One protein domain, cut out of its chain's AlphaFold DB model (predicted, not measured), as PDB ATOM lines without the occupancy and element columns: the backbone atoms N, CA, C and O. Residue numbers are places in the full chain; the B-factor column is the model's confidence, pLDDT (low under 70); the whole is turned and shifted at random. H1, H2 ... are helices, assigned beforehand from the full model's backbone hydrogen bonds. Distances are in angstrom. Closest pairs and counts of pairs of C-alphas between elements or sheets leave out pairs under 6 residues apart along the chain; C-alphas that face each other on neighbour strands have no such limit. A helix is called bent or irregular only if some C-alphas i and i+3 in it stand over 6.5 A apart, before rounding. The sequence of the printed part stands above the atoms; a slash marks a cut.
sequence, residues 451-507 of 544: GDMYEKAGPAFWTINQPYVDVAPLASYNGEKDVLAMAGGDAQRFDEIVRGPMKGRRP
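Overview. This is residues 451 to 507 of the 544 residues of an uncharacterized protein of Fusarium floridanum (UniProt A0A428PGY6). A kinked helix, H1, curves round one side of the domain, across from two shorter helices, H2 and H3, which meet at a steep angle on the other side. The link of residues 471 to 480 runs between the two sides, and residues 500 to 507 fold back into the space between H1 and H3. The printed part has 57 residues with three named helices, in the order H1, H2, H3, and no named strand; the class is all helix. The whole is compact, with a radius of gyration of the C-alphas of 10.7 A, and rounded, spanning 27 by 24 by 15 A.

Arrangement. H1, residues 452 to 470, is the longest helix, with a kink of 104 degrees near residue 460; it touches no helix. H2, residues 481 to 486, is apart from H1. H3, residues 488 to 499, is also apart from H1. H3 touches H2 with residues 491 to 495 alone; the closest C-alphas of the two, those of Leu 484 and Ala 491, are 5.1 A apart. Their lines stand at a steep tilt of 60 degrees, and they run opposite ways. In H2 every O i to N i+4 pair is within hydrogen-bond range; in H1 it is 9 of 15 and in H3 6 of 8.

Along the chain. H1 begins at C-alpha 452, (-46.294, 19.391, -39.400), and measures 22.0 A from first to last C-alpha. It is irregular: C-alphas 456 and 459 are 9.0 A apart. H3 measures 16.9 A and ends at C-alpha 499, (-36.882, 19.196, -24.241). It is irregular too, with C-alphas 489 and 492 8.1 A apart. H2 measures 8.9 A and begins at C-alpha 481, (-45.241, 29.059, -20.194).

Size, cuts and confidence. The two C-alphas farthest apart, those of Pro 467 and Gly 489, are 28.8 A apart. The printed part, residues 451 to 507, has no cut. The link from H1 to H2 is short, with 10 residues, and that from H2 to H3 is tight, with 1 residue. The mean pLDDT of the printed part is 90.0, and no printed residue is under 70.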
ATOM      1  N   GLY A 451     -44.395  23.172 -36.828       79.75
ATOM      2  CA  GLY A 451     -45.545  22.709 -37.602       79.75
ATOM      3  C   GLY A 451     -45.281  21.341 -38.229       79.75
ATOM      4  O   GLY A 451     -44.148  20.847 -38.205       79.75
ATOM      5  N   ASP A 452     -46.304  20.759 -38.859       74.06
ATOM      6  CA  ASP A 452     -46.294  19.391 -39.400       74.06
ATOM      7  C   ASP A 452     -45.041  19.036 -40.204       74.06
ATOM      8  O   ASP A 452     -44.563  17.908 -40.159       74.06
ATOM      9  N   MET A 453     -44.518  19.979 -40.993       72.94
ATOM     10  CA  MET A 453     -43.361  19.733 -41.855       72.94
ATOM     11  C   MET A 453     -42.063  19.581 -41.055       72.94
ATOM     12  O   MET A 453     -41.277  18.683 -41.349       72.94
ATOM     13  N   TYR A 454     -41.835  20.441 -40.061       80.50
ATOM     14  CA  TYR A 454     -40.632  20.378 -39.229       80.50
ATOM     15  C   TYR A 454     -40.670  19.173 -38.294       80.50
ATOM     16  O   TYR A 454     -39.638  18.551 -38.037       80.50
ATOM     17  N   GLU A 455     -41.868  18.794 -37.853       75.75
ATOM     18  CA  GLU A 455     -42.057  17.561 -37.107       75.75
ATOM     19  C   GLU A 455     -41.761  16.329 -37.976       75.75
ATOM     20  O   GLU A 455     -40.932  15.495 -37.612       75.75
ATOM     21  N   LYS A 456     -42.375  16.240 -39.164       79.12
ATOM     22  CA  LYS A 456     -42.178  15.123 -40.107       79.12
ATOM     23  C   LYS A 456     -40.734  14.984 -40.590       79.12
ATOM     24  O   LYS A 456     -40.352  13.894 -41.007       79.12
ATOM     25  N   ALA A 457     -39.930  16.049 -40.531       80.62
ATOM     26  CA  ALA A 457     -38.500  15.984 -40.833       80.62
ATOM     27  C   ALA A 457     -37.737  15.056 -39.863       80.62
ATOM     28  O   ALA A 457     -36.767  14.406 -40.261       80.62
ATOM     29  N   GLY A 458     -38.212  14.948 -38.618       86.62
ATOM     30  CA  GLY A 458     -37.815  13.925 -37.657       86.62
ATOM     31  C   GLY A 458     -36.376  14.014 -37.119       86.62
ATOM     32  O   GLY A 458     -35.611  14.924 -37.456       86.62
ATOM     33  N   PRO A 459     -35.970  13.030 -36.288       88.12
ATOM     34  CA  PRO A 459     -34.714  13.070 -35.530       88.12
ATOM     35  C   PRO A 459     -33.445  13.205 -36.374       88.12
ATOM     36  O   PRO A 459     -32.483  13.837 -35.938       88.12
ATOM     37  N   ALA A 460     -33.429  12.637 -37.584       86.31
ATOM     38  CA  ALA A 460     -32.286  12.748 -38.486       86.31
ATOM     39  C   ALA A 460     -32.044  14.208 -38.894       86.31
ATOM     40  O   ALA A 460     -30.919  14.699 -38.799       86.31
ATOM     41  N   PHE A 461     -33.108  14.918 -39.278       85.44
ATOM     42  CA  PHE A 461     -33.018  16.331 -39.616       85.44
ATOM     43  C   PHE A 461     -32.650  17.176 -38.393       85.44
ATOM     44  O   PHE A 461     -31.751  18.004 -38.486       85.44
ATOM     45  N   TRP A 462     -33.273  16.941 -37.234       89.62
ATOM     46  CA  TRP A 462     -32.958  17.699 -36.016       89.62
ATOM     47  C   TRP A 462     -31.504  17.510 -35.574       89.62
ATOM     48  O   TRP A 462     -30.861  18.476 -35.182       89.62
ATOM     49  N   THR A 463     -30.952  16.305 -35.733       88.88
ATOM     50  CA  THR A 463     -29.536  16.024 -35.449       88.88
ATOM     51  C   THR A 463     -28.606  16.805 -36.377       88.88
ATOM     52  O   THR A 463     -27.649  17.412 -35.906       88.88
ATOM     53  N   ILE A 464     -28.900  16.837 -37.683       85.25
ATOM     54  CA  ILE A 464     -28.149  17.644 -38.664       85.25
ATOM     55  C   ILE A 464     -28.256  19.138 -38.329       85.25
ATOM     56  O   ILE A 464     -27.300  19.892 -38.495       85.25
ATOM     57  N   ASN A 465     -29.425  19.562 -37.854       87.56
ATOM     58  CA  ASN A 465     -29.729  20.947 -37.537       87.56
ATOM     59  C   ASN A 465     -29.119  21.421 -36.207       87.56
ATOM     60  O   ASN A 465     -28.942  22.623 -36.019       87.56
ATOM     61  N   GLN A 466     -28.806  20.491 -35.298       90.56
ATOM     62  CA  GLN A 466     -28.420  20.774 -33.915       90.56
ATOM     63  C   GLN A 466     -27.279  21.798 -33.789       90.56
ATOM     64  O   GLN A 466     -27.467  22.766 -33.051       90.56
ATOM     65  N   PRO A 467     -26.155  21.686 -34.532       89.00
ATOM     66  CA  PRO A 467     -25.050  22.636 -34.396       89.00
ATOM     67  C   PRO A 467     -25.457  24.084 -34.693       89.00
ATOM     68  O   PRO A 467     -24.946  25.000 -34.062       89.00
ATOM     69  N   TYR A 468     -26.409  24.296 -35.610       88.88
ATOM     70  CA  TYR A 468     -26.883  25.631 -35.985       88.88
ATOM     71  C   TYR A 468     -27.851  26.228 -34.958       88.88
ATOM     72  O   TYR A 468     -27.883  27.442 -34.769       88.88
ATOM     73  N   VAL A 469     -28.669  25.397 -34.303       91.12
ATOM     74  CA  VAL A 469     -29.629  25.869 -33.288       91.12
ATOM     75  C   VAL A 469     -29.016  25.971 -31.894       91.12
ATOM     76  O   VAL A 469     -29.507  26.748 -31.081       91.12
ATOM     77  N   ASP A 470     -27.919  25.260 -31.620       91.06
ATOM     78  CA  ASP A 470     -27.195  25.353 -30.346       91.06
ATOM     79  C   ASP A 470     -26.629  26.752 -30.084       91.06
ATOM     80  O   ASP A 470     -26.516  27.180 -28.934       91.06
ATOM     81  N   VAL A 471     -26.319  27.468 -31.160       87.38
ATOM     82  CA  VAL A 471     -25.735  28.811 -31.158       87.38
ATOM     83  C   VAL A 471     -26.762  29.915 -31.433       87.38
ATOM     84  O   VAL A 471     -26.404  31.090 -31.462       87.38
ATOM     85  N   ALA A 472     -28.039  29.566 -31.617       92.44
ATOM     86  CA  ALA A 472     -29.123  30.521 -31.824       92.44
ATOM     87  C   ALA A 472     -29.690  30.989 -30.467       92.44
ATOM     88  O   ALA A 472     -30.320  30.190 -29.768       92.44
ATOM     89  N   PRO A 473     -29.524  32.269 -30.073       92.06
ATOM     90  CA  PRO A 473     -29.914  32.740 -28.743       92.06
ATOM     91  C   PRO A 473     -31.380  32.479 -28.381       92.06
ATOM     92  O   PRO A 473     -31.669  32.050 -27.266       92.06
ATOM     93  N   LEU A 474     -32.309  32.683 -29.323       94.25
ATOM     94  CA  LEU A 474     -33.746  32.515 -29.063       94.25
ATOM     95  C   LEU A 474     -34.236  31.068 -29.220       94.25
ATOM     96  O   LEU A 474     -35.426  30.810 -29.034       94.25
ATOM     97  N   ALA A 475     -33.347  30.127 -29.562       94.75
ATOM     98  CA  ALA A 475     -33.687  28.710 -29.605       94.75
ATOM     99  C   ALA A 475     -33.679  28.072 -28.209       94.75
ATOM    100  O   ALA A 475     -34.281  27.021 -28.038       94.75
ATOM    101  N   SER A 476     -33.021  28.660 -27.205       95.38
ATOM    102  CA  SER A 476     -33.055  28.116 -25.841       95.38
ATOM    103  C   SER A 476     -34.491  28.016 -25.318       95.38
ATOM    104  O   SER A 476     -35.239  28.988 -25.382       95.38
ATOM    105  N   TYR A 477     -34.855  26.851 -24.788       96.56
ATOM    106  CA  TYR A 477     -36.176  26.573 -24.240       96.56
ATOM    107  C   TYR A 477     -36.086  25.573 -23.083       96.56
ATOM    108  O   TYR A 477     -35.516  24.490 -23.230       96.56
ATOM    109  N   ASN A 478     -36.680  25.930 -21.946       95.25
ATOM    110  CA  ASN A 478     -36.670  25.152 -20.707       95.25
ATOM    111  C   ASN A 478     -38.072  24.945 -20.103       95.25
ATOM    112  O   ASN A 478     -38.181  24.591 -18.929       95.25
ATOM    113  N   GLY A 479     -39.143  25.132 -20.881       95.00
ATOM    114  CA  GLY A 479     -40.522  24.967 -20.398       95.00
ATOM    115  C   GLY A 479     -41.241  26.282 -20.097       95.00
ATOM    116  O   GLY A 479     -42.152  26.316 -19.268       95.00
ATOM    117  N   GLU A 480     -40.814  27.386 -20.709       96.44
ATOM    118  CA  GLU A 480     -41.413  28.704 -20.533       96.44
ATOM    119  C   GLU A 480     -42.900  28.685 -20.932       96.44
ATOM    120  O   GLU A 480     -43.260  28.305 -22.047       96.44
ATOM    121  N   LYS A 481     -43.777  29.130 -20.020       93.94
ATOM    122  CA  LYS A 481     -45.241  29.059 -20.194       93.94
ATOM    123  C   LYS A 481     -45.744  29.810 -21.425       93.94
ATOM    124  O   LYS A 481     -46.637  29.318 -22.107       93.94
ATOM    125  N   ASP A 482     -45.159  30.966 -21.722       91.12
ATOM    126  CA  ASP A 482     -45.588  31.786 -22.858       91.12
ATOM    127  C   ASP A 482     -45.241  31.113 -24.191       91.12
ATOM    128  O   ASP A 482     -46.049  31.117 -25.115       91.12
ATOM    129  N   VAL A 483     -44.087  30.443 -24.273       92.56
ATOM    130  CA  VAL A 483     -43.678  29.667 -25.455       92.56
ATOM    131  C   VAL A 483     -44.595  28.454 -25.644       92.56
ATOM    132  O   VAL A 483     -45.016  28.169 -26.763       92.56
ATOM    133  N   LEU A 484     -44.964  27.772 -24.555       93.38
ATOM    134  CA  LEU A 484     -45.943  26.680 -24.588       93.38
ATOM    135  C   LEU A 484     -47.309  27.140 -25.091       93.38
ATOM    136  O   LEU A 484     -47.925  26.453 -25.903       93.38
ATOM    137  N   ALA A 485     -47.775  28.308 -24.646       91.25
ATOM    138  CA  ALA A 485     -49.053  28.861 -25.082       91.25
ATOM    139  C   ALA A 485     -49.094  29.087 -26.605       91.25
ATOM    140  O   ALA A 485     -50.135  28.887 -27.229       91.25
ATOM    141  N   MET A 486     -47.959  29.427 -27.226       89.00
ATOM    142  CA  MET A 486     -47.855  29.610 -28.680       89.00
ATOM    143  C   MET A 486     -47.978  28.307 -29.478       89.00
ATOM    144  O   MET A 486     -48.389  28.349 -30.637       89.00
ATOM    145  N   ALA A 487     -47.664  27.158 -28.874       88.19
ATOM    146  CA  ALA A 487     -47.886  25.846 -29.482       88.19
ATOM    147  C   ALA A 487     -49.370  25.423 -29.462       88.19
ATOM    148  O   ALA A 487     -49.739  24.448 -30.117       88.19
ATOM    149  N   GLY A 488     -50.234  26.157 -28.748       87.94
ATOM    150  CA  GLY A 488     -51.679  25.942 -28.738       87.94
ATOM    151  C   GLY A 488     -52.059  24.517 -28.330       87.94
ATOM    152  O   GLY A 488     -51.619  24.017 -27.296       87.94
ATOM    153  N   GLY A 489     -52.875  23.855 -29.156       85.94
ATOM    154  CA  GLY A 489     -53.336  22.483 -28.908       85.94
ATOM    155  C   GLY A 489     -52.217  21.435 -28.826       85.94
ATOM    156  O   GLY A 489     -52.430  20.377 -28.242       85.94
ATOM    157  N   ASP A 490     -51.021  21.742 -29.337       86.44
ATOM    158  CA  ASP A 490     -49.874  20.830 -29.354       86.44
ATOM    159  C   ASP A 490     -48.883  21.073 -28.207       86.44
ATOM    160  O   ASP A 490     -47.806  20.477 -28.202       86.44
ATOM    161  N   ALA A 491     -49.206  21.926 -27.228       92.06
ATOM    162  CA  ALA A 491     -48.263  22.374 -26.199       92.06
ATOM    163  C   ALA A 491     -47.511  21.232 -25.497       92.06
ATOM    164  O   ALA A 491     -46.288  21.281 -25.399       92.06
ATOM    165  N   GLN A 492     -48.213  20.177 -25.066       92.69
ATOM    166  CA  GLN A 492     -47.574  19.028 -24.415       92.69
ATOM    167  C   GLN A 492     -46.600  18.302 -25.357       92.69
ATOM    168  O   GLN A 492     -45.471  17.996 -24.979       92.69
ATOM    169  N   ARG A 493     -47.018  18.051 -26.599       91.12
ATOM    170  CA  ARG A 493     -46.208  17.336 -27.593       91.12
ATOM    171  C   ARG A 493     -44.990  18.152 -28.020       91.12
ATOM    172  O   ARG A 493     -43.894  17.607 -28.137       91.12
ATOM    173  N   PHE A 494     -45.177  19.453 -28.234       94.25
ATOM    174  CA  PHE A 494     -44.092  20.400 -28.473       94.25
ATOM    175  C   PHE A 494     -43.068  20.336 -27.339       94.25
ATOM    176  O   PHE A 494     -41.878  20.179 -27.593       94.25
ATOM    177  N   ASP A 495     -43.530  20.384 -26.094       95.62
ATOM    178  CA  ASP A 495     -42.670  20.378 -24.918       95.62
ATOM    179  C   ASP A 495     -41.812  19.109 -24.808       95.62
ATOM    180  O   ASP A 495     -40.595  19.184 -24.614       95.62
ATOM    181  N   GLU A 496     -42.436  17.942 -24.987       94.44
ATOM    182  CA  GLU A 496     -41.774  16.635 -24.962       94.44
ATOM    183  C   GLU A 496     -40.704  16.520 -26.060       94.44
ATOM    184  O   GLU A 496     -39.577  16.090 -25.797       94.44
ATOM    185  N   ILE A 497     -41.026  16.951 -27.284       93.25
ATOM    186  CA  ILE A 497     -40.107  16.896 -28.426       93.25
ATOM    187  C   ILE A 497     -38.956  17.894 -28.259       93.25
ATOM    188  O   ILE A 497     -37.793  17.556 -28.504       93.25
ATOM    189  N   VAL A 498     -39.241  19.126 -27.836       94.88
ATOM    190  CA  VAL A 498     -38.203  20.151 -27.742       94.88
ATOM    191  C   VAL A 498     -37.240  19.849 -26.595       94.88
ATOM    192  O   VAL A 498     -36.027  19.886 -26.799       94.88
ATOM    193  N   ARG A 499     -37.742  19.508 -25.400       95.25
ATOM    194  CA  ARG A 499     -36.882  19.196 -24.241       95.25
ATOM    195  C   ARG A 499     -36.164  17.857 -24.380       95.25
ATOM    196  O   ARG A 499     -35.076  17.697 -23.832       95.25
ATOM    197  N   GLY A 500     -36.747  16.912 -25.117       93.75
ATOM    198  CA  GLY A 500     -36.139  15.619 -25.408       93.75
ATOM    199  C   GLY A 500     -35.218  15.671 -26.633       93.75
ATOM    200  O   GLY A 500     -34.077  16.127 -26.530       93.75
ATOM    201  N   PRO A 501     -35.663  15.170 -27.798       91.94
ATOM    202  CA  PRO A 501     -34.801  14.980 -28.964       91.94
ATOM    203  C   PRO A 501     -34.178  16.263 -29.537       91.94
ATOM    204  O   PRO A 501     -33.123  16.158 -30.160       91.94
ATOM    205  N   MET A 502     -34.758  17.452 -29.318       93.50
ATOM    206  CA  MET A 502     -34.148  18.727 -29.751       93.50
ATOM    207  C   MET A 502     -33.253  19.381 -28.684       93.50
ATOM    208  O   MET A 502     -32.750  20.484 -28.893       93.50
ATOM    209  N   LYS A 503     -33.022  18.711 -27.545       94.94
ATOM    210  CA  LYS A 503     -32.083  19.130 -26.486       94.94
ATOM    211  C   LYS A 503     -32.341  20.541 -25.938       94.94
ATOM    212  O   LYS A 503     -31.404  21.296 -25.688       94.94
ATOM    213  N   GLY A 504     -33.609  20.920 -25.787       95.31
ATOM    214  CA  GLY A 504     -34.002  22.251 -25.320       95.31
ATOM    215  C   GLY A 504     -33.772  23.360 -26.352       95.31
ATOM    216  O   GLY A 504     -33.690  24.530 -25.982       95.31
ATOM    217  N   ARG A 505     -33.638  23.016 -27.643       95.31
ATOM    218  CA  ARG A 505     -33.529  23.977 -28.749       95.31
ATOM    219  C   ARG A 505     -34.820  24.021 -29.559       95.31
ATOM    220  O   ARG A 505     -35.058  23.171 -30.417       95.31
ATOM    221  N   ARG A 506     -35.672  25.008 -29.283       94.50
ATOM    222  CA  ARG A 506     -36.938  25.196 -29.996       94.50
ATOM    223  C   ARG A 506     -36.724  25.767 -31.407       94.50
ATOM    224  O   ARG A 506     -35.850  26.615 -31.601       94.50
ATOM    225  N   PRO A 507     -37.558  25.384 -32.386       94.44
ATOM    226  CA  PRO A 507     -37.767  26.186 -33.588       94.44
ATOM    227  C   PRO A 507     -38.603  27.443 -33.276       94.44
ATOM    228  O   PRO A 507     -39.222  27.554 -32.214       94.44
TER     229      PRO A 507